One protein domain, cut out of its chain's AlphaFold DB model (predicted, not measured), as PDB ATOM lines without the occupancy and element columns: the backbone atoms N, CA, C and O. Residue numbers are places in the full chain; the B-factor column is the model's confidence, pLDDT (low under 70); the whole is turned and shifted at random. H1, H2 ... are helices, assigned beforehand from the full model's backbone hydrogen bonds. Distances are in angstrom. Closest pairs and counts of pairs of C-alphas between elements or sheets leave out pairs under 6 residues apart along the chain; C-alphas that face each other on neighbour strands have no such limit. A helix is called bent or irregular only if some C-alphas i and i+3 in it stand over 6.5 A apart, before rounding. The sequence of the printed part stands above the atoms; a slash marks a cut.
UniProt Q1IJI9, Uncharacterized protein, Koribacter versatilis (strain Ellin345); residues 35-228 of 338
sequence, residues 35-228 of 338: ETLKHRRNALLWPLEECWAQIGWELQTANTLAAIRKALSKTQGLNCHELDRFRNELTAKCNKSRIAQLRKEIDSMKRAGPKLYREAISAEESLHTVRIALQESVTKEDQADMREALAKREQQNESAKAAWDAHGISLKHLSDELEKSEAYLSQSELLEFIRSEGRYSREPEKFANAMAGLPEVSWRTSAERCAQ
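Overview. This is residues 35 to 228 of the 338 residues of an uncharacterized protein of Koribacter versatilis (strain Ellin345) (UniProt Q1IJI9). The model is a long helical hairpin with a head of short helices at one end: the bent helix H5 runs out and the very long helix H6 runs back beside it. In the head, H3, H4, H7 and H8 pack on residues 179 to 193 of H6, with H1 and H2 packed outside them. The printed part has 194 residues and eight named helices, H1 to H8 in chain order, with no named strand; the class is all helix. The whole is extended, with a radius of gyration of the C-alphas of 26.0 A and spans of 89 by 33 by 31 A, a rod whose length H6 makes.

Arrangement. H1, residues 35 to 50, touches H7, residues 204 to 211, at a steep tilt of 41 degrees, opposite ways; the closest C-alphas, of Leu 45 and Ala 208, are 5.2 A apart. H2, residues 52 to 60, and H3, residues 65 to 75, are a hairpin, with the closest C-alphas, of Ile 55 and Ala 71, 5.2 A apart. H3 and H4, residues 81 to 87, are another, with the closest C-alphas, of Arg 69 and Arg 87, 4.8 A apart. H6, residues 140 to 195, is the hub and touches H4 with residues 179 to 187 alone; the closest C-alphas, of Arg 85 and Ala 183, are 4.4 A apart. H5, residues 96 to 136, was assigned as one helix by its hydrogen bonds but is bent, with C-alphas 111 and 114 6.8 A apart; its arms H5a, residues 96 to 111, and H5b, residues 114 to 136, stand at a shallow tilt of 29 degrees. H5b and H6 are a hairpin at a shallow tilt of 23 degrees, with the closest C-alphas, of Ala 120 and Ala 160, 4.7 A apart. H5a touches H6 at 25 degrees, also a shallow tilt and opposite ways, with C-alphas 102 and 178 closest at 6.0 A. H7 touches H8, residues 219 to 226, with the closest C-alphas, of Ala 210 and Ala 223, 4.3 A apart. Every O i to N i+4 pair is within hydrogen-bond range in H5a, H5b, H6, H7 and H8; the counts are 11 of 12 in H1, 3 of 5 in H2, 5 of 7 in H3 and 1 of 3 in H4, which has 3 of 4 O i to N i+3 pairs within range.

Along the chain. H1 begins at C-alpha 35, (19.874, 21.070, -33.376), and is 23.3 A long. H2 is irregular, with C-alphas 54 and 57 7.4 A apart, and H4 only just, with C-alphas 82 and 85 6.7 A apart. H3 is 16.1 A long, H5a 22.7 A and H5b 33.1 A. H6 runs 81.8 A from (35.773, -41.911, -7.722) at C-alpha 140. H8 ends at C-alpha 226, (13.166, 28.063, -30.659).

Size, cuts and confidence. The C-alphas farthest apart, of Thr 139 and Gly 198, are 89.7 A apart. The printed part has no cut, and no link is long. Mean pLDDT of the printed part is 92.7; residue 91 and residues 197 to 201 are under 70.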
ATOM      1  N   GLU A  35      20.321  22.148 -32.489       94.88
ATOM      2  CA  GLU A  35      19.874  21.070 -33.376       94.88
ATOM      3  C   GLU A  35      18.890  20.140 -32.663       94.88
ATOM      4  O   GLU A  35      17.832  19.821 -33.212       94.88
ATOM      5  N   THR A  36      19.199  19.742 -31.424       95.44
ATOM      6  CA  THR A  36      18.301  18.921 -30.604       95.44
ATOM      7  C   THR A  36      17.010  19.673 -30.288       95.44
ATOM      8  O   THR A  36      15.928  19.098 -30.419       95.44
ATOM      9  N   LEU A  37      17.094  20.962 -29.932       96.06
ATOM     10  CA  LEU A  37      15.915  21.804 -29.710       96.06
ATOM     11  C   LEU A  37      15.038  21.882 -30.956       96.06
ATOM     12  O   LEU A  37      13.834  21.657 -30.867       96.06
ATOM     13  N   LYS A  38      15.627  22.165 -32.121       96.62
ATOM     14  CA  LYS A  38      14.904  22.246 -33.394       96.62
ATOM     15  C   LYS A  38      14.203  20.929 -33.724       96.62
ATOM     16  O   LYS A  38      13.043  20.949 -34.131       96.62
ATOM     17  N   HIS A  39      14.883  19.798 -33.529       96.50
ATOM     18  CA  HIS A  39      14.308  18.475 -33.765       96.50
ATOM     19  C   HIS A  39      13.103  18.210 -32.853       96.50
ATOM     20  O   HIS A  39      12.004  17.978 -33.355       96.50
ATOM     21  N   ARG A  40      13.274  18.348 -31.530       96.88
ATOM     22  CA  ARG A  40      12.191  18.149 -30.549       96.88
ATOM     23  C   ARG A  40      11.025  19.106 -30.777       96.88
ATOM     24  O   ARG A  40       9.869  18.701 -30.737       96.88
ATOM     25  N   ARG A  41      11.317  20.375 -31.068       97.12
ATOM     26  CA  ARG A  41      10.312  21.396 -31.379       97.12
ATOM     27  C   ARG A  41       9.470  20.998 -32.585       97.12
ATOM     28  O   ARG A  41       8.253  21.110 -32.528       97.12
ATOM     29  N   ASN A  42      10.090  20.510 -33.656       95.94
ATOM     30  CA  ASN A  42       9.355  20.060 -34.838       95.94
ATOM     31  C   ASN A  42       8.550  18.779 -34.567       95.94
ATOM     32  O   ASN A  42       7.413  18.685 -35.026       95.94
ATOM     33  N   ALA A  43       9.101  17.841 -33.788       95.88
ATOM     34  CA  ALA A  43       8.401  16.627 -33.364       95.88
ATOM     35  C   ALA A  43       7.151  16.939 -32.522       95.88
ATOM     36  O   ALA A  43       6.127  16.284 -32.679       95.88
ATOM     37  N   LEU A  44       7.207  17.984 -31.690       97.25
ATOM     38  CA  LEU A  44       6.078  18.485 -30.899       97.25
ATOM     39  C   LEU A  44       5.091  19.330 -31.709       97.25
ATOM     40  O   LEU A  44       3.895  19.306 -31.430       97.25
ATOM     41  N   LEU A  45       5.567  20.095 -32.693       97.06
ATOM     42  CA  LEU A  45       4.728  21.036 -33.433       97.06
ATOM     43  C   LEU A  45       3.644  20.321 -34.238       97.06
ATOM     44  O   LEU A  45       2.470  20.656 -34.108       97.06
ATOM     45  N   TRP A  46       4.032  19.312 -35.018       95.25
ATOM     46  CA  TRP A  46       3.098  18.559 -35.853       95.25
ATOM     47  C   TRP A  46       1.894  17.989 -35.074       95.25
ATOM     48  O   TRP A  46       0.760  18.299 -35.444       95.25
ATOM     49  N   PRO A  47       2.067  17.222 -33.975       95.75
ATOM     50  CA  PRO A  47       0.927  16.681 -33.242       95.75
ATOM     51  C   PRO A  47       0.094  17.769 -32.558       95.75
ATOM     52  O   PRO A  47      -1.122  17.613 -32.432       95.75
ATOM     53  N   LEU A  48       0.710  18.880 -32.135       97.19
ATOM     54  CA  LEU A  48      -0.027  20.011 -31.573       97.19
ATOM     55  C   LEU A  48      -0.903  20.696 -32.628       97.19
ATOM     56  O   LEU A  48      -2.041  21.035 -32.317       97.19
ATOM     57  N   GLU A  49      -0.409  20.874 -33.854       96.75
ATOM     58  CA  GLU A  49      -1.166  21.449 -34.972       96.75
ATOM     59  C   GLU A  49      -2.312  20.533 -35.420       96.75
ATOM     60  O   GLU A  49      -3.453  20.989 -35.540       96.75
ATOM     61  N   GLU A  50      -2.048  19.235 -35.590       95.38
ATOM     62  CA  GLU A  50      -3.056  18.261 -36.033       95.38
ATOM     63  C   GLU A  50      -4.182  18.048 -35.013       95.38
ATOM     64  O   GLU A  50      -5.345  17.861 -35.383       95.38
ATOM     65  N   CYS A  51      -3.861  18.100 -33.719       96.00
ATOM     66  CA  CYS A  51      -4.839  17.929 -32.647       96.00
ATOM     67  C   CYS A  51      -5.342  19.247 -32.052       96.00
ATOM     68  O   CYS A  51      -6.091  19.226 -31.068       96.00
ATOM     69  N   TRP A  52      -4.979  20.400 -32.628       97.06
ATOM     70  CA  TRP A  52      -5.175  21.696 -31.977       97.06
ATOM     71  C   TRP A  52      -6.628  21.975 -31.592       97.06
ATOM     72  O   TRP A  52      -6.907  22.470 -30.502       97.06
ATOM     73  N   ALA A  53      -7.583  21.594 -32.438       95.75
ATOM     74  CA  ALA A  53      -8.998  21.772 -32.136       95.75
ATOM     75  C   ALA A  53      -9.500  20.927 -30.953       95.75
ATOM     76  O   ALA A  53     -10.457  21.323 -30.293       95.75
ATOM     77  N   GLN A  54      -8.860  19.788 -30.670       95.62
ATOM     78  CA  GLN A  54      -9.237  18.897 -29.567       95.62
ATOM     79  C   GLN A  54      -8.566  19.275 -28.244       95.62
ATOM     80  O   GLN A  54      -9.116  18.970 -27.183       95.62
ATOM     81  N   ILE A  55      -7.369  19.869 -28.296       96.25
ATOM     82  CA  ILE A  55      -6.533  20.102 -27.106       96.25
ATOM     83  C   ILE A  55      -6.308  21.577 -26.795       96.25
ATOM     84  O   ILE A  55      -6.057  21.915 -25.643       96.25
ATOM     85  N   GLY A  56      -6.361  22.456 -27.794       95.62
ATOM     86  CA  GLY A  56      -5.868  23.823 -27.678       95.62
ATOM     87  C   GLY A  56      -6.671  24.649 -26.681       95.62
ATOM     88  O   GLY A  56      -6.078  25.320 -25.845       95.62
ATOM     89  N   TRP A  57      -8.003  24.541 -26.677       95.00
ATOM     90  CA  TRP A  57      -8.834  25.231 -25.684       95.00
ATOM     91  C   TRP A  57      -8.547  24.742 -24.258       95.00
ATOM     92  O   TRP A  57      -8.350  25.543 -23.342       95.00
ATOM     93  N   GLU A  58      -8.501  23.425 -24.063       95.00
ATOM     94  CA  GLU A  58      -8.218  22.801 -22.774       95.00
ATOM     95  C   GLU A  58      -6.818  23.159 -22.262       95.00
ATOM     96  O   GLU A  58      -6.674  23.483 -21.088       95.00
ATOM     97  N   LEU A  59      -5.805  23.176 -23.132       94.50
ATOM     98  CA  LEU A  59      -4.447  23.605 -22.792       94.50
ATOM     99  C   LEU A  59      -4.392  25.085 -22.429       94.50
ATOM    100  O   LEU A  59      -3.806  25.457 -21.417       94.50
ATOM    101  N   GLN A  60      -5.031  25.937 -23.229       93.19
ATOM    102  CA  GLN A  60      -5.075  27.377 -22.994       93.19
ATOM    103  C   GLN A  60      -5.755  27.742 -21.675       93.19
ATOM    104  O   GLN A  60      -5.474  28.805 -21.130       93.19
ATOM    105  N   THR A  61      -6.666  26.906 -21.189       92.88
ATOM    106  CA  THR A  61      -7.433  27.143 -19.959       92.88
ATOM    107  C   THR A  61      -6.978  26.269 -18.793       92.88
ATOM    108  O   THR A  61      -7.542  26.358 -17.702       92.88
ATOM    109  N   ALA A  62      -5.945  25.445 -18.988       94.31
ATOM    110  CA  ALA A  62      -5.439  24.562 -17.954       94.31
ATOM    111  C   ALA A  62      -4.834  25.368 -16.797       94.31
ATOM    112  O   ALA A  62      -3.939  26.190 -16.967       94.31
ATOM    113  N   ASN A  63      -5.311  25.086 -15.588       94.62
ATOM    114  CA  ASN A  63      -4.845  25.714 -14.353       94.62
ATOM    115  C   ASN A  63      -4.185  24.717 -13.386       94.62
ATOM    116  O   ASN A  63      -3.737  25.116 -12.312       94.62
ATOM    117  N   THR A  64      -4.103  23.441 -13.760       95.50
ATOM    118  CA  THR A  64      -3.517  22.352 -12.969       95.50
ATOM    119  C   THR A  64      -2.751  21.387 -13.873       95.50
ATOM    120  O   THR A  64      -3.049  21.267 -15.062       95.50
ATOM    121  N   LEU A  65      -1.803  20.638 -13.302       95.31
ATOM    122  CA  LEU A  65      -1.052  19.607 -14.033       95.31
ATOM    123  C   LEU A  65      -1.970  18.483 -14.542       95.31
ATOM    124  O   LEU A  65      -1.793  17.972 -15.642       95.31
ATOM    125  N   ALA A  66      -3.006  18.128 -13.773       95.31
ATOM    126  CA  ALA A  66      -4.008  17.149 -14.195       95.31
ATOM    127  C   ALA A  66      -4.793  17.615 -15.434       95.31
ATOM    128  O   ALA A  66      -5.058  16.807 -16.324       95.31
ATOM    129  N   ALA A  67      -5.123  18.909 -15.528       95.44
ATOM    130  CA  ALA A  67      -5.776  19.468 -16.711       95.44
ATOM    131  C   ALA A  67      -4.867  19.425 -17.951       95.44
ATOM    132  O   ALA A  67      -5.343  19.062 -19.025       95.44
ATOM    133  N   ILE A  68      -3.566  19.710 -17.794       95.88
ATOM    134  CA  ILE A  68      -2.571  19.583 -18.875       95.88
ATOM    135  C   ILE A  68      -2.510  18.135 -19.376       95.88
ATOM    136  O   ILE A  68      -2.705  17.897 -20.567       95.88
ATOM    137  N   ARG A  69      -2.327  17.164 -18.469       95.75
ATOM    138  CA  ARG A  69      -2.285  15.734 -18.820       95.75
ATOM    139  C   ARG A  69      -3.555  15.287 -19.534       95.75
ATOM    140  O   ARG A  69      -3.479  14.648 -20.576       95.75
ATOM    141  N   LYS A  70      -4.727  15.671 -19.017       95.69
ATOM    142  CA  LYS A  70      -6.028  15.350 -19.624       95.69
ATOM    143  C   LYS A  70      -6.199  15.963 -21.017       95.69
ATOM    144  O   LYS A  70      -6.843  15.361 -21.873       95.69
ATOM    145  N   ALA A  71      -5.675  17.163 -21.249       96.00
ATOM    146  CA  ALA A  71      -5.705  17.771 -22.574       96.00
ATOM    147  C   ALA A  71      -4.796  16.996 -23.541       96.00
ATOM    148  O   ALA A  71      -5.236  16.607 -24.620       96.00
ATOM    149  N   LEU A  72      -3.558  16.708 -23.129       96.12
ATOM    150  CA  LEU A  72      -2.559  16.047 -23.970       96.12
ATOM    151  C   LEU A  72      -2.796  14.544 -24.145       96.12
ATOM    152  O   LEU A  72      -2.354  13.992 -25.148       96.12
ATOM    153  N   SER A  73      -3.535  13.872 -23.261       94.12
ATOM    154  CA  SER A  73      -3.876  12.451 -23.433       94.12
ATOM    155  C   SER A  73      -4.697  12.197 -24.700       94.12
ATOM    156  O   SER A  73      -4.604  11.126 -25.291       94.12
ATOM    157  N   LYS A  74      -5.426  13.204 -25.200       93.69
ATOM    158  CA  LYS A  74      -6.152  13.123 -26.479       93.69
ATOM    159  C   LYS A  74      -5.231  12.953 -27.695       93.69
ATOM    160  O   LYS A  74      -5.711  12.625 -28.773       93.69
ATOM    161  N   THR A  75      -3.924  13.160 -27.528       92.88
ATOM    162  CA  THR A  75      -2.914  12.980 -28.581       92.88
ATOM    163  C   THR A  75      -2.249  11.599 -28.556       92.88
ATOM    164  O   THR A  75      -1.360  11.365 -29.363       92.88
ATOM    165  N   GLN A  76      -2.652  10.672 -27.672       85.31
ATOM    166  CA  GLN A  76      -2.021   9.345 -27.514       85.31
ATOM    167  C   GLN A  76      -1.954   8.507 -28.805       85.31
ATOM    168  O   GLN A  76      -1.067   7.675 -28.937       85.31
ATOM    169  N   GLY A  77      -2.845   8.740 -29.776       84.81
ATOM    170  CA  GLY A  77      -2.785   8.078 -31.087       84.81
ATOM    171  C   GLY A  77      -1.667   8.586 -32.009       84.81
ATOM    172  O   GLY A  77      -1.434   7.998 -33.061       84.81
ATOM    173  N   LEU A  78      -0.990   9.676 -31.642       84.75
ATOM    174  CA  LEU A  78       0.143  10.240 -32.365       84.75
ATOM    175  C   LEU A  78       1.422   9.766 -31.668       84.75
ATOM    176  O   LEU A  78       1.706  10.192 -30.545       84.75
ATOM    177  N   ASN A  79       2.152   8.862 -32.328       85.88
ATOM    178  CA  ASN A  79       3.404   8.270 -31.853       85.88
ATOM    179  C   ASN A  79       4.521   9.333 -31.751       85.88
ATOM    180  O   ASN A  79       5.378   9.437 -32.623       85.88
ATOM    181  N   CYS A  80       4.449  10.181 -30.725       91.31
ATOM    182  CA  CYS A  80       5.382  11.265 -30.439       91.31
ATOM    183  C   CYS A  80       5.872  11.122 -28.998       91.31
ATOM    184  O   CYS A  80       5.143  11.435 -28.051       91.31
ATOM    185  N   HIS A  81       7.112  10.656 -28.861       91.06
ATOM    186  CA  HIS A  81       7.756  10.400 -27.574       91.06
ATOM    187  C   HIS A  81       8.017  11.683 -26.777       91.06
ATOM    188  O   HIS A  81       8.021  11.687 -25.547       91.06
ATOM    189  N   GLU A  82       8.182  12.818 -27.456       93.56
ATOM    190  CA  GLU A  82       8.377  14.119 -26.820       93.56
ATOM    191  C   GLU A  82       7.155  14.546 -25.997       93.56
ATOM    192  O   GLU A  82       7.303  15.290 -25.024       93.56
ATOM    193  N   LEU A  83       5.957  14.057 -26.342       94.38
ATOM    194  CA  LEU A  83       4.732  14.334 -25.596       94.38
ATOM    195  C   LEU A  83       4.565  13.459 -24.349       94.38
ATOM    196  O   LEU A  83       3.808  13.845 -23.457       94.38
ATOM    197  N   ASP A  84       5.266  12.329 -24.242       92.38
ATOM    198  CA  ASP A  84       5.044  11.355 -23.165       92.38
ATOM    199  C   ASP A  84       5.314  11.965 -21.786       92.38
ATOM    200  O   ASP A  84       4.470  11.880 -20.894       92.38
ATOM    201  N   ARG A  85       6.374  12.774 -21.646       92.00
ATOM    202  CA  ARG A  85       6.675  13.511 -20.398       92.00
ATOM    203  C   ARG A  85       5.550  14.452 -19.937       92.00
ATOM    204  O   ARG A  85       5.460  14.790 -18.759       92.00
ATOM    205  N   PHE A  86       4.668  14.873 -20.839       95.00
ATOM    206  CA  PHE A  86       3.530  15.740 -20.524       95.00
ATOM    207  C   PHE A  86       2.207  14.981 -20.351       95.00
ATOM    208  O   PHE A  86       1.213  15.572 -19.925       95.00
ATOM    209  N   ARG A  87       2.187  13.685 -20.680       93.12
ATOM    210  CA  ARG A  87       1.046  12.774 -20.515       93.12
ATOM    211  C   ARG A  87       1.191  11.912 -19.261       93.12
ATOM    212  O   ARG A  87       0.186  11.626 -18.610       93.12
ATOM    213  N   ASN A  88       2.423  11.527 -18.937       86.44
ATOM    214  CA  ASN A  88       2.745  10.573 -17.886       86.44
ATOM    215  C   ASN A  88       2.281  11.040 -16.507       86.44
ATOM    216  O   ASN A  88       2.211  12.240 -16.204       86.44
ATOM    217  N   GLU A  89       1.943  10.064 -15.668       83.00
ATOM    218  CA  GLU A  89       1.573  10.324 -14.288       83.00
ATOM    219  C   GLU A  89       2.739  10.888 -13.489       83.00
ATOM    220  O   GLU A  89       3.903  10.549 -13.685       83.00
ATOM    221  N   LEU A  90       2.385  11.789 -12.580       80.88
ATOM    222  CA  LEU A  90       3.340  12.470 -11.734       80.88
ATOM    223  C   LEU A  90       3.548  11.680 -10.451       80.88
ATOM    224  O   LEU A  90       2.579  11.249  -9.828       80.88
ATOM    225  N   THR A  91       4.797  11.587 -10.010       66.38
ATOM    226  CA  THR A  91       5.108  11.314  -8.604       66.38
ATOM    227  C   THR A  91       5.237  12.613  -7.817       66.38
ATOM    228  O   THR A  91       4.968  13.704  -8.329       66.38
ATOM    229  N   ALA A  92       5.598  12.488  -6.538       70.69
ATOM    230  CA  ALA A  92       5.869  13.600  -5.639       70.69
ATOM    231  C   ALA A  92       6.698  14.713  -6.304       70.69
ATOM    232  O   ALA A  92       7.495  14.475  -7.212       70.69
ATOM    233  N   LYS A  93       6.496  15.944  -5.821       83.25
ATOM    234  CA  LYS A  93       7.159  17.138  -6.350       83.25
ATOM    235  C   LYS A  93       8.669  16.920  -6.436       83.25
ATOM    236  O   LYS A  93       9.300  16.613  -5.428       83.25
ATOM    237  N   CYS A  94       9.235  17.140  -7.619       84.38
ATOM    238  CA  CYS A  94      10.665  17.003  -7.867       84.38
ATOM    239  C   CYS A  94      11.274  18.335  -8.327       84.38
ATOM    240  O   CYS A  94      10.589  19.182  -8.903       84.38
ATOM    241  N   ASN A  95      12.562  18.537  -8.044       86.88
ATOM    242  CA  ASN A  95      13.310  19.739  -8.407       86.88
ATOM    243  C   ASN A  95      14.497  19.402  -9.331       86.88
ATOM    244  O   ASN A  95      14.902  18.245  -9.458       86.88
ATOM    245  N   LYS A  96      15.082  20.429  -9.966       87.69
ATOM    246  CA  LYS A  96      16.212  20.277 -10.906       87.69
ATOM    247  C   LYS A  96      17.430  19.594 -10.271       87.69
ATOM    248  O   LYS A  96      18.102  18.812 -10.936       87.69
ATOM    249  N   SER A  97      17.682  19.838  -8.982       90.25
ATOM    250  CA  SER A  97      18.801  19.224  -8.255       90.25
ATOM    251  C   SER A  97      18.648  17.706  -8.142       90.25
ATOM    252  O   SER A  97      19.607  16.979  -8.392       90.25
ATOM    253  N   ARG A  98      17.447  17.211  -7.814       92.06
ATOM    254  CA  ARG A  98      17.186  15.766  -7.732       92.06
ATOM    255  C   ARG A  98      17.267  15.101  -9.105       92.06
ATOM    256  O   ARG A  98      17.860  14.036  -9.201       92.06
ATOM    257  N   ILE A  99      16.771  15.743 -10.166       91.69
ATOM    258  CA  ILE A  99      16.930  15.243 -11.547       91.69
ATOM    259  C   ILE A  99      18.415  15.110 -11.910       91.69
ATOM    260  O   ILE A  99      18.841  14.071 -12.410       91.69
ATOM    261  N   ALA A 100      19.229  16.127 -11.614       90.94
ATOM    262  CA  ALA A 100      20.669  16.073 -11.859       90.94
ATOM    263  C   ALA A 100      21.358  14.956 -11.055       90.94
ATOM    264  O   ALA A 100      22.260  14.293 -11.566       90.94
ATOM    265  N   GLN A 101      20.928  14.723  -9.813       93.88
ATOM    266  CA  GLN A 101      21.421  13.622  -8.988       93.88
ATOM    267  C   GLN A 101      21.032  12.253  -9.569       93.88
ATOM    268  O   GLN A 101      21.906  11.407  -9.736       93.88
ATOM    269  N   LEU A 102      19.764  12.059  -9.938       94.00
ATOM    270  CA  LEU A 102      19.263  10.828 -10.561       94.00
ATOM    271  C   LEU A 102      20.030  10.486 -11.842       94.00
ATOM    272  O   LEU A 102      20.448   9.346 -12.023       94.00
ATOM    273  N   ARG A 103      20.289  11.480 -12.702       94.19
ATOM    274  CA  ARG A 103      21.109  11.294 -13.911       94.19
ATOM    275  C   ARG A 103      22.517  10.798 -13.568       94.19
ATOM    276  O   ARG A 103      22.975   9.826 -14.157       94.19
ATOM    277  N   LYS A 104      23.172  11.389 -12.561       95.12
ATOM    278  CA  LYS A 104      24.499  10.940 -12.097       95.12
ATOM    279  C   LYS A 104      24.478   9.519 -11.526       95.12
ATOM    280  O   LYS A 104      25.405   8.756 -11.793       95.12
ATOM    281  N   GLU A 105      23.454   9.171 -10.747       95.81
ATOM    282  CA  GLU A 105      23.264   7.826 -10.185       95.81
ATOM    283  C   GLU A 105      23.087   6.789 -11.305       95.81
ATOM    284  O   GLU A 105      23.792   5.779 -11.323       95.81
ATOM    285  N   ILE A 106      22.236   7.081 -12.294       95.88
ATOM    286  CA  ILE A 106      22.039   6.244 -13.484       95.88
ATOM    287  C   ILE A 106      23.339   6.096 -14.276       95.88
ATOM    288  O   ILE A 106      23.701   4.978 -14.635       95.88
ATOM    289  N   ASP A 107      24.073   7.180 -14.524       94.69
ATOM    290  CA  ASP A 107      25.343   7.119 -15.254       94.69
ATOM    291  C   ASP A 107      26.395   6.299 -14.498       94.69
ATOM    292  O   ASP A 107      27.162   5.545 -15.100       94.69
ATOM    293  N   SER A 108      26.432   6.411 -13.168       95.06
ATOM    294  CA  SER A 108      27.292   5.584 -12.319       95.06
ATOM    295  C   SER A 108      26.924   4.103 -12.424       95.06
ATOM    296  O   SER A 108      27.808   3.263 -12.595       95.06
ATOM    297  N   MET A 109      25.629   3.782 -12.383       94.88
ATOM    298  CA  MET A 109      25.128   2.417 -12.540       94.88
ATOM    299  C   MET A 109      25.454   1.862 -13.930       94.88
ATOM    300  O   MET A 109      26.057   0.796 -14.038       94.88
ATOM    301  N   LYS A 110      25.183   2.615 -15.000       94.75
ATOM    302  CA  LYS A 110      25.517   2.217 -16.375       94.75
ATOM    303  C   LYS A 110      27.008   1.921 -16.557       94.75
ATOM    304  O   LYS A 110      27.351   0.984 -17.266       94.75
ATOM    305  N   ARG A 111      27.896   2.664 -15.883       94.75
ATOM    306  CA  ARG A 111      29.345   2.390 -15.889       94.75
ATOM    307  C   ARG A 111      29.732   1.113 -15.134       94.75
ATOM    308  O   ARG A 111      30.709   0.472 -15.509       94.75
ATOM    309  N   ALA A 112      28.993   0.737 -14.090       93.44
ATOM    310  CA  ALA A 112      29.240  -0.486 -13.323       93.44
ATOM    311  C   ALA A 112      28.699  -1.754 -14.016       93.44
ATOM    312  O   ALA A 112      29.292  -2.826 -13.874       93.44
ATOM    313  N   GLY A 113      27.620  -1.629 -14.794       94.62
ATOM    314  CA  GLY A 113      26.937  -2.741 -15.466       94.62
ATOM    315  C   GLY A 113      27.855  -3.690 -16.254       94.62
ATOM    316  O   GLY A 113      27.808  -4.894 -16.005       94.62
ATOM    317  N   PRO A 114      28.760  -3.201 -17.128       96.75
ATOM    318  CA  PRO A 114      29.655  -4.064 -17.905       96.75
ATOM    319  C   PRO A 114      30.592  -4.943 -17.070       96.75
ATOM    320  O   PRO A 114      31.076  -5.964 -17.558       96.75
ATOM    321  N   LYS A 115      30.917  -4.552 -15.832       96.44
ATOM    322  CA  LYS A 115      31.717  -5.389 -14.928       96.44
ATOM    323  C   LYS A 115      30.871  -6.540 -14.381       96.44
ATOM    324  O   LYS A 115      31.275  -7.687 -14.522       96.44
ATOM    325  N   LEU A 116      29.690  -6.233 -13.844       95.00
ATOM    326  CA  LEU A 116      28.770  -7.228 -13.280       95.00
ATOM    327  C   LEU A 116      28.299  -8.234 -14.333       95.00
ATOM    328  O   LEU A 116      28.260  -9.430 -14.071       95.00
ATOM    329  N   TYR A 117      28.016  -7.758 -15.548       95.62
ATOM    330  CA  TYR A 117      27.667  -8.626 -16.669       95.62
ATOM    331  C   TYR A 117      28.795  -9.618 -16.990       95.62
ATOM    332  O   TYR A 117      28.555 -10.817 -17.085       95.62
ATOM    333  N   ARG A 118      30.046  -9.143 -17.089       97.38
ATOM    334  CA  ARG A 118      31.208 -10.017 -17.333       97.38
ATOM    335  C   ARG A 118      31.432 -11.025 -16.210       97.38
ATOM    336  O   ARG A 118      31.777 -12.164 -16.496       97.38
ATOM    337  N   GLU A 119      31.238 -10.622 -14.958       96.31
ATOM    338  CA  GLU A 119      31.339 -11.523 -13.805       96.31
ATOM    339  C   GLU A 119      30.269 -12.621 -13.855       96.31
ATOM    340  O   GLU A 119      30.595 -13.789 -13.647       96.31
ATOM    341  N   ALA A 120      29.023 -12.282 -14.205       96.38
ATOM    342  CA  ALA A 120      27.942 -13.254 -14.361       96.38
ATOM    343  C   ALA A 120      28.211 -14.252 -15.499       96.38
ATOM    344  O   ALA A 120      28.086 -15.459 -15.292       96.38
ATOM    345  N   ILE A 121      28.643 -13.767 -16.669       97.44
ATOM    346  CA  ILE A 121      28.990 -14.629 -17.810       97.44
ATOM    347  C   ILE A 121      30.188 -15.528 -17.477       97.44
ATOM    348  O   ILE A 121      30.124 -16.736 -17.685       97.44
ATOM    349  N   SER A 122      31.251 -14.978 -16.886       97.06
ATOM    350  CA  SER A 122      32.437 -15.758 -16.517       97.06
ATOM    351  C   SER A 122      32.132 -16.828 -15.463       97.06
ATOM    352  O   SER A 122      32.667 -17.937 -15.529       97.06
ATOM    353  N   ALA A 123      31.254 -16.532 -14.498       96.31
ATOM    354  CA  ALA A 123      30.823 -17.514 -13.510       96.31
ATOM    355  C   ALA A 123      29.982 -18.639 -14.142       96.31
ATOM    356  O   ALA A 123      30.148 -19.803 -13.773       96.31
ATOM    357  N   GLU A 124      29.136 -18.315 -15.125       96.69
ATOM    358  CA  GLU A 124      28.352 -19.297 -15.880       96.69
ATOM    359  C   GLU A 124      29.238 -20.203 -16.747       96.69
ATOM    360  O   GLU A 124      29.081 -21.426 -16.719       96.69
ATOM    361  N   GLU A 125      30.212 -19.630 -17.455       96.81
ATOM    362  CA  GLU A 125      31.210 -20.379 -18.226       96.81
ATOM    363  C   GLU A 125      32.031 -21.301 -17.318       96.81
ATOM    364  O   GLU A 125      32.153 -22.495 -17.591       96.81
ATOM    365  N   SER A 126      32.523 -20.786 -16.186       96.44
ATOM    366  CA  SER A 126      33.281 -21.590 -15.223       96.44
ATOM    367  C   SER A 126      32.453 -22.737 -14.645       96.44
ATOM    368  O   SER A 126      32.997 -23.820 -14.419       96.44
ATOM    369  N   LEU A 127      31.163 -22.516 -14.383       96.50
ATOM    370  CA  LEU A 127      30.249 -23.563 -13.939       96.50
ATOM    371  C   LEU A 127      30.041 -24.616 -15.035       96.50
ATOM    372  O   LEU A 127      30.030 -25.815 -14.752       96.50
ATOM    373  N   HIS A 128      29.908 -24.187 -16.290       95.44
ATOM    374  CA  HIS A 128      29.768 -25.092 -17.425       95.44
ATOM    375  C   HIS A 128      30.999 -25.988 -17.607       95.44
ATOM    376  O   HIS A 128      30.842 -27.200 -17.754       95.44
ATOM    377  N   THR A 129      32.210 -25.430 -17.506       95.69
ATOM    378  CA  THR A 129      33.460 -26.200 -17.584       95.69
ATOM    379  C   THR A 129      33.536 -27.284 -16.510       95.69
ATOM    380  O   THR A 129      33.847 -28.428 -16.826       95.69
ATOM    381  N   VAL A 130      33.203 -26.965 -15.252       94.94
ATOM    382  CA  VAL A 130      33.226 -27.960 -14.161       94.94
ATOM    383  C   VAL A 130      32.160 -29.040 -14.364       94.94
ATOM    384  O   VAL A 130      32.411 -30.208 -14.081       94.94
ATOM    385  N   ARG A 131      30.988 -28.688 -14.911       94.06
ATOM    386  CA  ARG A 131      29.949 -29.674 -15.253       94.06
ATOM    387  C   ARG A 131      30.410 -30.665 -16.319       94.06
ATOM    388  O   ARG A 131      30.125 -31.849 -16.176       94.06
ATOM    389  N   ILE A 132      31.119 -30.197 -17.348       94.19
ATOM    390  CA  ILE A 132      31.707 -31.070 -18.375       94.19
ATOM    391  C   ILE A 132      32.789 -31.960 -17.751       94.19
ATOM    392  O   ILE A 132      32.717 -33.179 -17.873       94.19
ATOM    393  N   ALA A 133      33.728 -31.379 -16.999       92.12
ATOM    394  CA  ALA A 133      34.815 -32.130 -16.368       92.12
ATOM    395  C   ALA A 133      34.305 -33.228 -15.413       92.12
ATOM    396  O   ALA A 133      34.837 -34.336 -15.389       92.12
ATOM    397  N   LEU A 134      33.229 -32.959 -14.663       92.12
ATOM    398  CA  LEU A 134      32.592 -33.963 -13.810       92.12
ATOM    399  C   LEU A 134      31.997 -35.123 -14.628       92.12
ATOM    400  O   LEU A 134      32.087 -36.270 -14.196       92.12
ATOM    401  N   GLN A 135      31.410 -34.854 -15.799       90.94
ATOM    402  CA  GLN A 135      30.876 -35.899 -16.687       90.94
ATOM    403  C   GLN A 135      31.976 -36.775 -17.296       90.94
ATOM    404  O   GLN A 135      31.757 -37.964 -17.507       90.94
ATOM    405  N   GLU A 136      33.148 -36.197 -17.558       90.88
ATOM    406  CA  GLU A 136      34.299 -36.883 -18.159       90.88
ATOM    407  C   GLU A 136      35.174 -37.626 -17.131       90.88
ATOM    408  O   GLU A 136      36.035 -38.421 -17.507       90.88
ATOM    409  N   SER A 137      34.957 -37.402 -15.831       85.69
ATOM    410  CA  SER A 137      35.763 -38.000 -14.760       85.69
ATOM    411  C   SER A 137      35.571 -39.522 -14.626       85.69
ATOM    412  O   SER A 137      34.457 -40.034 -14.483       85.69
ATOM    413  N   VAL A 138      36.688 -40.259 -14.641       80.94
ATOM    414  CA  VAL A 138      36.706 -41.735 -14.667       80.94
ATOM    415  C   VAL A 138      36.867 -42.343 -13.266       80.94
ATOM    416  O   VAL A 138      36.376 -43.445 -13.013       80.94
ATOM    417  N   THR A 139      37.524 -41.643 -12.333       87.38
ATOM    418  CA  THR A 139      37.806 -42.159 -10.983       87.38
ATOM    419  C   THR A 139      36.844 -41.598  -9.930       87.38
ATOM    420  O   THR A 139      36.261 -40.526 -10.084       87.38
ATOM    421  N   LYS A 140      36.653 -42.336  -8.827       83.19
ATOM    422  CA  LYS A 140      35.773 -41.911  -7.722       83.19
ATOM    423  C   LYS A 140      36.339 -40.740  -6.914       83.19
ATOM    424  O   LYS A 140      35.552 -39.973  -6.368       83.19
ATOM    425  N   GLU A 141      37.662 -40.630  -6.834       83.25
ATOM    426  CA  GLU A 141      38.362 -39.535  -6.152       83.25
ATOM    427  C   GLU A 141      38.236 -38.243  -6.969       83.25
ATOM    428  O   GLU A 141      37.736 -37.255  -6.435       83.25
ATOM    429  N   ASP A 142      38.480 -38.292  -8.287       83.25
ATOM    430  CA  ASP A 142      38.242 -37.147  -9.183       83.25
ATOM    431  C   ASP A 142      36.778 -36.684  -9.121       83.25
ATOM    432  O   ASP A 142      36.483 -35.492  -9.103       83.25
ATOM    433  N   GLN A 143      35.828 -37.622  -9.034       85.38
ATOM    434  CA  GLN A 143      34.410 -37.291  -8.879       85.38
ATOM    435  C   GLN A 143      34.082 -36.605  -7.549       85.38
ATOM    436  O   GLN A 143      33.126 -35.829  -7.497       85.38
ATOM    437  N   ALA A 144      34.790 -36.915  -6.462       87.44
ATOM    438  CA  ALA A 144      34.564 -36.273  -5.172       87.44
ATOM    439  C   ALA A 144      35.042 -34.814  -5.211       87.44
ATOM    440  O   ALA A 144      34.250 -33.911  -4.929       87.44
ATOM    441  N   ASP A 145      36.265 -34.590  -5.691       87.75
ATOM    442  CA  ASP A 145      36.857 -33.257  -5.832       87.75
ATOM    443  C   ASP A 145      36.059 -32.384  -6.815       87.75
ATOM    444  O   ASP A 145      35.780 -31.208  -6.558       87.75
ATOM    445  N   MET A 146      35.597 -32.966  -7.928       90.38
ATOM    446  CA  MET A 146      34.784 -32.254  -8.919       90.38
ATOM    447  C   MET A 146      33.383 -31.904  -8.402       90.38
ATOM    448  O   MET A 146      32.835 -30.876  -8.799       90.38
ATOM    449  N   ARG A 147      32.794 -32.700  -7.496       91.94
ATOM    450  CA  ARG A 147      31.515 -32.349  -6.844       91.94
ATOM    451  C   ARG A 147      31.673 -31.180  -5.877       91.94
ATOM    452  O   ARG A 147      30.806 -30.308  -5.847       91.94
ATOM    453  N   GLU A 148      32.771 -31.128  -5.127       92.50
ATOM    454  CA  GLU A 148      33.074 -29.976  -4.271       92.50
ATOM    455  C   GLU A 148      33.299 -28.710  -5.113       92.50
ATOM    456  O   GLU A 148      32.702 -27.658  -4.852       92.50
ATOM    457  N   ALA A 149      34.093 -28.819  -6.183       93.38
ATOM    458  CA  ALA A 149      34.308 -27.726  -7.124       93.38
ATOM    459  C   ALA A 149      32.993 -27.258  -7.768       93.38
ATOM    460  O   ALA A 149      32.774 -26.050  -7.893       93.38
ATOM    461  N   LEU A 150      32.105 -28.190  -8.135       94.94
ATOM    462  CA  LEU A 150      30.790 -27.885  -8.695       94.94
ATOM    463  C   LEU A 150      29.962 -27.048  -7.721       94.94
ATOM    464  O   LEU A 150      29.531 -25.962  -8.099       94.94
ATOM    465  N   ALA A 151      29.809 -27.493  -6.471       95.50
ATOM    466  CA  ALA A 151      29.035 -26.771  -5.460       95.50
ATOM    467  C   ALA A 151      29.552 -25.334  -5.260       95.50
ATOM    468  O   ALA A 151      28.779 -24.375  -5.220       95.50
ATOM    469  N   LYS A 152      30.879 -25.159  -5.227       96.06
ATOM    470  CA  LYS A 152      31.505 -23.834  -5.130       96.06
ATOM    471  C   LYS A 152      31.208 -22.958  -6.351       96.06
ATOM    472  O   LYS A 152      30.931 -21.768  -6.194       96.06
ATOM    473  N   ARG A 153      31.282 -23.508  -7.569       95.88
ATOM    474  CA  ARG A 153      30.980 -22.755  -8.800       95.88
ATOM    475  C   ARG A 153      29.497 -22.442  -8.944       95.88
ATOM    476  O   ARG A 153      29.174 -21.369  -9.444       95.88
ATOM    477  N   GLU A 154      28.612 -23.315  -8.475       97.00
ATOM    478  CA  GLU A 154      27.170 -23.056  -8.430       97.00
ATOM    479  C   GLU A 154      26.867 -21.862  -7.531       97.00
ATOM    480  O   GLU A 154      26.267 -20.896  -8.001       97.00
ATOM    481  N   GLN A 155      27.409 -21.847  -6.311       97.12
ATOM    482  CA  GLN A 155      27.270 -20.713  -5.399       97.12
ATOM    483  C   GLN A 155      27.829 -19.407  -5.997       97.12
ATOM    484  O   GLN A 155      27.202 -18.351  -5.899       97.12
ATOM    485  N   GLN A 156      29.003 -19.458  -6.640       96.00
ATOM    486  CA  GLN A 156      29.593 -18.288  -7.303       96.00
ATOM    487  C   GLN A 156      28.703 -17.766  -8.435       96.00
ATOM    488  O   GLN A 156      28.425 -16.569  -8.491       96.00
ATOM    489  N   ASN A 157      28.223 -18.653  -9.303       97.19
ATOM    490  CA  ASN A 157      27.330 -18.303 -10.400       97.19
ATOM    491  C   ASN A 157      25.997 -17.729  -9.902       97.19
ATOM    492  O   ASN A 157      25.539 -16.720 -10.431       97.19
ATOM    493  N   GLU A 158      25.400 -18.313  -8.864       97.44
ATOM    494  CA  GLU A 158      24.190 -17.775  -8.234       97.44
ATOM    495  C   GLU A 158      24.422 -16.368  -7.682       97.44
ATOM    496  O   GLU A 158      23.637 -15.463  -7.964       97.44
ATOM    497  N   SER A 159      25.527 -16.150  -6.964       97.31
ATOM    498  CA  SER A 159      25.857 -14.830  -6.416       97.31
ATOM    499  C   SER A 159      26.080 -13.775  -7.508       97.31
ATOM    500  O   SER A 159      25.590 -12.652  -7.386       97.31
ATOM    501  N   ALA A 160      26.756 -14.138  -8.603       96.88
ATOM    502  CA  ALA A 160      27.029 -13.235  -9.718       96.88
ATOM    503  C   ALA A 160      25.754 -12.903 -10.511       96.88
ATOM    504  O   ALA A 160      25.518 -11.738 -10.835       96.88
ATOM    505  N   LYS A 161      24.890 -13.899 -10.760       96.69
ATOM    506  CA  LYS A 161      23.575 -13.688 -11.385       96.69
ATOM    507  C   LYS A 161      22.678 -12.813 -10.515       96.69
ATOM    508  O   LYS A 161      22.149 -11.823 -11.007       96.69
ATOM    509  N   ALA A 162      22.596 -13.090  -9.213       97.38
ATOM    510  CA  ALA A 162      21.824 -12.273  -8.281       97.38
ATOM    511  C   ALA A 162      22.316 -10.815  -8.236       97.38
ATOM    512  O   ALA A 162      21.503  -9.891  -8.208       97.38
ATOM    513  N   ALA A 163      23.635 -10.587  -8.272       97.06
ATOM    514  CA  ALA A 163      24.205  -9.242  -8.324       97.06
ATOM    515  C   ALA A 163      23.849  -8.504  -9.628       97.06
ATOM    516  O   ALA A 163      23.500  -7.321  -9.591       97.06
ATOM    517  N   TRP A 164      23.903  -9.193 -10.772       96.69
ATOM    518  CA  TRP A 164      23.489  -8.641 -12.064       96.69
ATOM    519  C   TRP A 164      21.988  -8.317 -12.108       96.69
ATOM    520  O   TRP A 164      21.602  -7.219 -12.517       96.69
ATOM    521  N   ASP A 165      21.140  -9.214 -11.613       95.81
ATOM    522  CA  ASP A 165      19.692  -9.007 -11.582       95.81
ATOM    523  C   ASP A 165      19.312  -7.843 -10.652       95.81
ATOM    524  O   ASP A 165      18.543  -6.954 -11.033       95.81
ATOM    525  N   ALA A 166      19.911  -7.779  -9.457       96.81
ATOM    526  CA  ALA A 166      19.723  -6.671  -8.519       96.81
ATOM    527  C   ALA A 166      20.164  -5.325  -9.123       96.81
ATOM    528  O   ALA A 166      19.509  -4.295  -8.912       96.81
ATOM    529  N   HIS A 167      21.239  -5.330  -9.915       95.94
ATOM    530  CA  HIS A 167      21.687  -4.163 -10.666       95.94
ATOM    531  C   HIS A 167      20.649  -3.719 -11.704       95.94
ATOM    532  O   HIS A 167      20.307  -2.536 -11.752       95.94
ATOM    533  N   GLY A 168      20.105  -4.655 -12.488       95.44
ATOM    534  CA  GLY A 168      19.064  -4.380 -13.480       95.44
ATOM    535  C   GLY A 168      17.790  -3.797 -12.861       95.44
ATOM    536  O   GLY A 168      17.270  -2.789 -13.348       95.44
ATOM    537  N   ILE A 169      17.326  -4.365 -11.743       97.19
ATOM    538  CA  ILE A 169      16.167  -3.858 -10.988       97.19
ATOM    539  C   ILE A 169      16.424  -2.429 -10.496       97.19
ATOM    540  O   ILE A 169      15.581  -1.549 -10.678       97.19
ATOM    541  N   SER A 170      17.599  -2.181  -9.914       96.44
ATOM    542  CA  SER A 170      17.967  -0.863  -9.382       96.44
ATOM    543  C   SER A 170      18.069   0.193 -10.486       96.44
ATOM    544  O   SER A 170      17.561   1.303 -10.334       96.44
ATOM    545  N   LEU A 171      18.675  -0.154 -11.626       95.81
ATOM    546  CA  LEU A 171      18.778   0.738 -12.781       95.81
ATOM    547  C   LEU A 171      17.396   1.082 -13.349       95.81
ATOM    548  O   LEU A 171      17.142   2.245 -13.674       95.81
ATOM    549  N   LYS A 172      16.497   0.095 -13.437       96.12
ATOM    550  CA  LYS A 172      15.112   0.313 -13.863       96.12
ATOM    551  C   LYS A 172      14.379   1.242 -12.897       96.12
ATOM    552  O   LYS A 172      13.813   2.231 -13.339       96.12
ATOM    553  N   HIS A 173      14.463   0.984 -11.592       95.44
ATOM    554  CA  HIS A 173      13.838   1.830 -10.575       95.44
ATOM    555  C   HIS A 173      14.309   3.291 -10.666       95.44
ATOM    556  O   HIS A 173      13.485   4.205 -10.681       95.44
ATOM    557  N   LEU A 174      15.623   3.521 -10.769       95.06
ATOM    558  CA  LEU A 174      16.179   4.869 -10.925       95.06
ATOM    559  C   LEU A 174      15.723   5.537 -12.227       95.06
ATOM    560  O   LEU A 174      15.429   6.730 -12.229       95.06
ATOM    561  N   SER A 175      15.651   4.777 -13.324       93.94
ATOM    562  CA  SER A 175      15.185   5.285 -14.619       93.94
ATOM    563  C   SER A 175      13.710   5.686 -14.566       93.94
ATOM    564  O   SER A 175      13.372   6.783 -15.005       93.94
ATOM    565  N   ASP A 176      12.858   4.861 -13.952       92.44
ATOM    566  CA  ASP A 176      11.441   5.168 -13.742       92.44
ATOM    567  C   ASP A 176      11.284   6.427 -12.865       92.44
ATOM    568  O   ASP A 176      10.464   7.302 -13.155       92.44
ATOM    569  N   GLU A 177      12.071   6.550 -11.788       93.06
ATOM    570  CA  GLU A 177      12.060   7.729 -10.911       93.06
ATOM    571  C   GLU A 177      12.517   8.998 -11.648       93.06
ATOM    572  O   GLU A 177      11.915  10.066 -11.472       93.06
ATOM    573  N   LEU A 178      13.546   8.889 -12.496       92.62
ATOM    574  CA  LEU A 178      14.004   9.985 -13.347       92.62
ATOM    575  C   LEU A 178      12.903  10.412 -14.317       92.62
ATOM    576  O   LEU A 178      12.577  11.595 -14.356       92.62
ATOM    577  N   GLU A 179      12.290   9.475 -15.040       92.06
ATOM    578  CA  GLU A 179      11.231   9.772 -16.008       92.06
ATOM    579  C   GLU A 179      10.056  10.511 -15.352       92.06
ATOM    580  O   GLU A 179       9.607  11.555 -15.834       92.06
ATOM    581  N   LYS A 180       9.595  10.027 -14.193       92.38
ATOM    582  CA  LYS A 180       8.505  10.657 -13.429       92.38
ATOM    583  C   LYS A 180       8.889  12.046 -12.906       92.38
ATOM    584  O   LYS A 180       8.070  12.968 -12.915       92.38
ATOM    585  N   SER A 181      10.140  12.218 -12.482       92.75
ATOM    586  CA  SER A 181      10.682  13.503 -12.024       92.75
ATOM    587  C   SER A 181      10.777  14.530 -13.155       92.75
ATOM    588  O   SER A 181      10.385  15.688 -12.988       92.75
ATOM    589  N   GLU A 182      11.260  14.105 -14.320       93.06
ATOM    590  CA  GLU A 182      11.345  14.920 -15.532       93.06
ATOM    591  C   GLU A 182       9.957  15.297 -16.058       93.06
ATOM    592  O   GLU A 182       9.745  16.448 -16.453       93.06
ATOM    593  N   ALA A 183       8.992  14.373 -15.992       94.00
ATOM    594  CA  ALA A 183       7.591  14.639 -16.297       94.00
ATOM    595  C   ALA A 183       7.000  15.707 -15.363       94.00
ATOM    596  O   ALA A 183       6.404  16.677 -15.836       94.00
ATOM    597  N   TYR A 184       7.228  15.595 -14.046       94.81
ATOM    598  CA  TYR A 184       6.781  16.597 -13.071       94.81
ATOM    599  C   TYR A 184       7.333  17.989 -13.374       94.81
ATOM    600  O   TYR A 184       6.568  18.961 -13.419       94.81
ATOM    601  N   LEU A 185       8.643  18.097 -13.604       94.25
ATOM    602  CA  LEU A 185       9.272  19.382 -13.888       94.25
ATOM    603  C   LEU A 185       8.770  19.970 -15.212       94.25
ATOM    604  O   LEU A 185       8.395  21.141 -15.254       94.25
ATOM    605  N   SER A 186       8.694  19.156 -16.267       95.31
ATOM    606  CA  SER A 186       8.233  19.594 -17.591       95.31
ATOM    607  C   SER A 186       6.784  20.086 -17.552       95.31
ATOM    608  O   SER A 186       6.464  21.145 -18.089       95.31
ATOM    609  N   GLN A 187       5.894  19.362 -16.867       95.94
ATOM    610  CA  GLN A 187       4.497  19.773 -16.714       95.94
ATOM    611  C   GLN A 187       4.362  21.034 -15.847       95.94
ATOM    612  O   GLN A 187       3.504  21.873 -16.125       95.94
ATOM    613  N   SER A 188       5.206  21.192 -14.823       95.38
ATOM    614  CA  SER A 188       5.219  22.385 -13.967       95.38
ATOM    615  C   SER A 188       5.663  23.631 -14.734       95.38
ATOM    616  O   SER A 188       4.974  24.648 -14.692       95.38
ATOM    617  N   GLU A 189       6.751  23.535 -15.501       95.81
ATOM    618  CA  GLU A 189       7.231  24.618 -16.370       95.81
ATOM    619  C   GLU A 189       6.193  24.954 -17.459       95.81
ATOM    620  O   GLU A 189       5.929  26.126 -17.723       95.81
ATOM    621  N   LEU A 190       5.516  23.952 -18.034       95.69
ATOM    622  CA  LEU A 190       4.428  24.187 -18.988       95.69
ATOM    623  C   LEU A 190       3.218  24.887 -18.340       95.69
ATOM    624  O   LEU A 190       2.604  25.761 -18.952       95.69
ATOM    625  N   LEU A 191       2.874  24.544 -17.096       95.25
ATOM    626  CA  LEU A 191       1.815  25.231 -16.356       95.25
ATOM    627  C   LEU A 191       2.181  26.692 -16.075       95.25
ATOM    628  O   LEU A 191       1.325  27.571 -16.192       95.25
ATOM    629  N   GLU A 192       3.441  26.968 -15.735       94.75
ATOM    630  CA  GLU A 192       3.939  28.337 -15.599       94.75
ATOM    631  C   GLU A 192       3.866  29.107 -16.919       94.75
ATOM    632  O   GLU A 192       3.408  30.249 -16.923       94.75
ATOM    633  N   PHE A 193       4.241  28.481 -18.040       94.62
ATOM    634  CA  PHE A 193       4.078  29.065 -19.372       94.62
ATOM    635  C   PHE A 193       2.618  29.452 -19.638       94.62
ATOM    636  O   PHE A 193       2.339  30.602 -19.982       94.62
ATOM    637  N   ILE A 194       1.673  28.536 -19.406       93.44
ATOM    638  CA  ILE A 194       0.237  28.788 -19.615       93.44
ATOM    639  C   ILE A 194      -0.246  29.965 -18.751       93.44
ATOM    640  O   ILE A 194      -0.990  30.821 -19.240       93.44
ATOM    641  N   ARG A 195       0.208  30.039 -17.494       91.94
ATOM    642  CA  ARG A 195      -0.136  31.100 -16.531       91.94
ATOM    643  C   ARG A 195       0.573  32.432 -16.774       91.94
ATOM    644  O   ARG A 195       0.151  33.430 -16.203       91.94
ATOM    645  N   SER A 196       1.626  32.477 -17.587       88.19
ATOM    646  CA  SER A 196       2.447  33.680 -17.819       88.19
ATOM    647  C   SER A 196       1.776  34.739 -18.722       88.19
ATOM    648  O   SER A 196       2.391  35.268 -19.642       88.19
ATOM    649  N   GLU A 197       0.498  35.035 -18.464       63.09
ATOM    650  CA  GLU A 197      -0.435  35.828 -19.279       63.09
ATOM    651  C   GLU A 197       0.186  36.991 -20.083       63.09
ATOM    652  O   GLU A 197       0.979  37.790 -19.588       63.09
ATOM    653  N   GLY A 198      -0.241  37.116 -21.347       63.00
ATOM    654  CA  GLY A 198      -0.098  38.341 -22.143       63.00
ATOM    655  C   GLY A 198       1.146  38.466 -23.030       63.00
ATOM    656  O   GLY A 198       1.114  39.265 -23.960       63.00
ATOM    657  N   ARG A 199       2.215  37.680 -22.821       51.38
ATOM    658  CA  ARG A 199       3.444  37.783 -23.652       51.38
ATOM    659  C   ARG A 199       3.517  36.814 -24.831       51.38
ATOM    660  O   ARG A 199       4.261  37.067 -25.774       51.38
ATOM    661  N   TYR A 200       2.754  35.723 -24.801       54.69
ATOM    662  CA  TYR A 200       2.814  34.680 -25.826       54.69
ATOM    663  C   TYR A 200       1.420  34.395 -26.380       54.69
ATOM    664  O   TYR A 200       0.507  34.031 -25.634       54.69
ATOM    665  N   SER A 201       1.261  34.546 -27.700       63.03
ATOM    666  CA  SER A 201       0.095  34.017 -28.411       63.03
ATOM    667  C   SER A 201       0.020  32.516 -28.137       63.03
ATOM    668  O   SER A 201       1.007  31.806 -28.316       63.03
ATOM    669  N   ARG A 202      -1.109  32.016 -27.629       81.88
ATOM    670  CA  ARG A 202      -1.235  30.613 -27.210       81.88
ATOM    671  C   ARG A 202      -1.499  29.707 -28.415       81.88
ATOM    672  O   ARG A 202      -2.537  29.066 -28.476       81.88
ATOM    673  N   GLU A 203      -0.589  29.706 -29.377       92.75
ATOM    674  CA  GLU A 203      -0.634  28.935 -30.625       92.75
ATOM    675  C   GLU A 203       0.189  27.641 -30.498       92.75
ATOM    676  O   GLU A 203       1.108  27.611 -29.670       92.75
ATOM    677  N   PRO A 204      -0.072  26.597 -31.316       96.38
ATOM    678  CA  PRO A 204       0.691  25.345 -31.301       96.38
ATOM    679  C   PRO A 204       2.200  25.573 -31.315       96.38
ATOM    680  O   PRO A 204       2.926  24.969 -30.532       96.38
ATOM    681  N   GLU A 205       2.665  26.514 -32.140       96.38
ATOM    682  CA  GLU A 205       4.078  26.856 -32.249       96.38
ATOM    683  C   GLU A 205       4.671  27.357 -30.934       96.38
ATOM    684  O   GLU A 205       5.757  26.939 -30.539       96.38
ATOM    685  N   LYS A 206       3.959  28.225 -30.212       95.25
ATOM    686  CA  LYS A 206       4.465  28.748 -28.939       95.25
ATOM    687  C   LYS A 206       4.496  27.663 -27.865       95.25
ATOM    688  O   LYS A 206       5.443  27.643 -27.083       95.25
ATOM    689  N   PHE A 207       3.534  26.739 -27.873       96.19
ATOM    690  CA  PHE A 207       3.584  25.542 -27.030       96.19
ATOM    691  C   PHE A 207       4.780  24.652 -27.383       96.19
ATOM    692  O   PHE A 207       5.576  24.341 -26.501       96.19
ATOM    693  N   ALA A 208       4.970  24.315 -28.661       97.12
ATOM    694  CA  ALA A 208       6.096  23.499 -29.118       97.12
ATOM    695  C   ALA A 208       7.447  24.127 -28.739       97.12
ATOM    696  O   ALA A 208       8.322  23.447 -28.204       97.12
ATOM    697  N   ASN A 209       7.594  25.438 -28.948       96.81
ATOM    698  CA  ASN A 209       8.796  26.189 -28.596       96.81
ATOM    699  C   ASN A 209       9.058  26.174 -27.083       96.81
ATOM    700  O   ASN A 209      10.200  26.002 -26.669       96.81
ATOM    701  N   ALA A 210       8.027  26.334 -26.247       95.88
ATOM    702  CA  ALA A 210       8.165  26.286 -24.790       95.88
ATOM    703  C   ALA A 210       8.505  24.878 -24.269       95.88
ATOM    704  O   ALA A 210       9.230  24.748 -23.286       95.88
ATOM    705  N   MET A 211       7.993  23.835 -24.924       97.38
ATOM    706  CA  MET A 211       8.115  22.440 -24.492       97.38
ATOM    707  C   MET A 211       9.426  21.767 -24.923       97.38
ATOM    708  O   MET A 211       9.911  20.890 -24.213       97.38
ATOM    709  N   ALA A 212      10.005  22.157 -26.063       97.31
ATOM    710  CA  ALA A 212      11.111  21.437 -26.706       97.31
ATOM    711  C   ALA A 212      12.374  21.267 -25.843       97.31
ATOM    712  O   ALA A 212      13.065  20.251 -25.942       97.31
ATOM    713  N   GLY A 213      12.682  22.263 -25.017       96.19
ATOM    714  CA  GLY A 213      13.847  22.281 -24.141       96.19
ATOM    715  C   GLY A 213      13.594  21.758 -22.734       96.19
ATOM    716  O   GLY A 213      14.527  21.742 -21.941       96.19
ATOM    717  N   LEU A 214      12.363  21.367 -22.398       95.56
ATOM    718  CA  LEU A 214      12.050  20.814 -21.083       95.56
ATOM    719  C   LEU A 214      12.453  19.335 -21.027       95.56
ATOM    720  O   LEU A 214      12.151  18.621 -21.986       95.56
ATOM    721  N   PRO A 215      13.023  18.833 -19.914       93.88
ATOM    722  CA  PRO A 215      13.317  19.532 -18.655       93.88
ATOM    723  C   PRO A 215      14.697  20.221 -18.592       93.88
ATOM    724  O   PRO A 215      15.042  20.779 -17.551       93.88
ATOM    725  N   GLU A 216      15.516  20.139 -19.642       92.69
ATOM    726  CA  GLU A 216      16.923  20.558 -19.626       92.69
ATOM    727  C   GLU A 216      17.117  22.072 -19.436       92.69
ATOM    728  O   GLU A 216      18.052  22.505 -18.770       92.69
ATOM    729  N   VAL A 217      16.219  22.896 -19.974       94.00
ATOM    730  CA  VAL A 217      16.213  24.354 -19.787       94.00
ATOM    731  C   VAL A 217      14.841  24.832 -19.317       94.00
ATOM    732  O   VAL A 217      13.882  24.070 -19.295       94.00
ATOM    733  N   SER A 218      14.727  26.098 -18.903       94.38
ATOM    734  CA  SER A 218      13.411  26.679 -18.587       94.38
ATOM    735  C   SER A 218      12.547  26.824 -19.841       94.38
ATOM    736  O   SER A 218      13.078  26.988 -20.948       94.38
ATOM    737  N   TRP A 219      11.221  26.873 -19.675       95.12
ATOM    738  CA  TRP A 219      10.318  27.100 -20.811       95.12
ATOM    739  C   TRP A 219      10.608  28.428 -21.526       95.12
ATOM    740  O   TRP A 219      10.453  28.515 -22.743       95.12
ATOM    741  N   ARG A 220      11.070  29.460 -20.795       94.50
ATOM    742  CA  ARG A 220      11.411  30.782 -21.355       94.50
ATOM    743  C   ARG A 220      12.602  30.681 -22.296       94.50
ATOM    744  O   ARG A 220      12.513  31.106 -23.442       94.50
ATOM    745  N   THR A 221      13.681  30.067 -21.815       95.06
ATOM    746  CA  THR A 221      14.904  29.844 -22.594       95.06
ATOM    747  C   THR A 221      14.620  28.977 -23.817       95.06
ATOM    748  O   THR A 221      15.106  29.276 -24.905       95.06
ATOM    749  N   SER A 222      13.805  27.929 -23.657       96.06
ATOM    750  CA  SER A 222      13.360  27.092 -24.775       96.06
ATOM    751  C   SER A 222      12.585  27.914 -25.807       96.06
ATOM    752  O   SER A 222      12.924  27.906 -26.988       96.06
ATOM    753  N   ALA A 223      11.586  28.680 -25.359       95.19
ATOM    754  CA  ALA A 223      10.742  29.478 -26.235       95.19
ATOM    755  C   ALA A 223      11.534  30.532 -27.022       95.19
ATOM    756  O   ALA A 223      11.288  30.713 -28.213       95.19
ATOM    757  N   GLU A 224      12.484  31.200 -26.366       94.50
ATOM    758  CA  GLU A 224      13.359  32.210 -26.963       94.50
ATOM    759  C   GLU A 224      14.298  31.611 -28.015       94.50
ATOM    760  O   GLU A 224      14.340  32.097 -29.147       94.50
ATOM    761  N   ARG A 225      14.993  30.514 -27.687       95.44
ATOM    762  CA  ARG A 225      15.895  29.832 -28.632       95.44
ATOM    763  C   ARG A 225      15.127  29.271 -29.827       95.44
ATOM    764  O   ARG A 225      15.532  29.467 -30.969       95.44
ATOM    765  N   CYS A 226      13.977  28.639 -29.588       96.50
ATOM    766  CA  CYS A 226      13.166  28.063 -30.659       96.50
ATOM    767  C   CYS A 226      12.469  29.104 -31.546       96.50
ATOM    768  O   CYS A 226      12.142  28.782 -32.686       96.50
ATOM    769  N   ALA A 227      12.260  30.340 -31.077       94.00
ATOM    770  CA  ALA A 227      11.637  31.400 -31.879       94.00
ATOM    771  C   ALA A 227      12.470  31.814 -33.105       94.00
ATOM    772  O   ALA A 227      11.938  32.430 -34.024       94.00
ATOM    773  N   GLN A 228      13.759  31.467 -33.130       93.88
ATOM    774  CA  GLN A 228      14.650  31.721 -34.263       93.88
ATOM    775  C   GLN A 228      14.414  30.740 -35.422       93.88
ATOM    776  O   GLN A 228      14.825  30.995 -36.555       93.88
TER     777      GLN A 228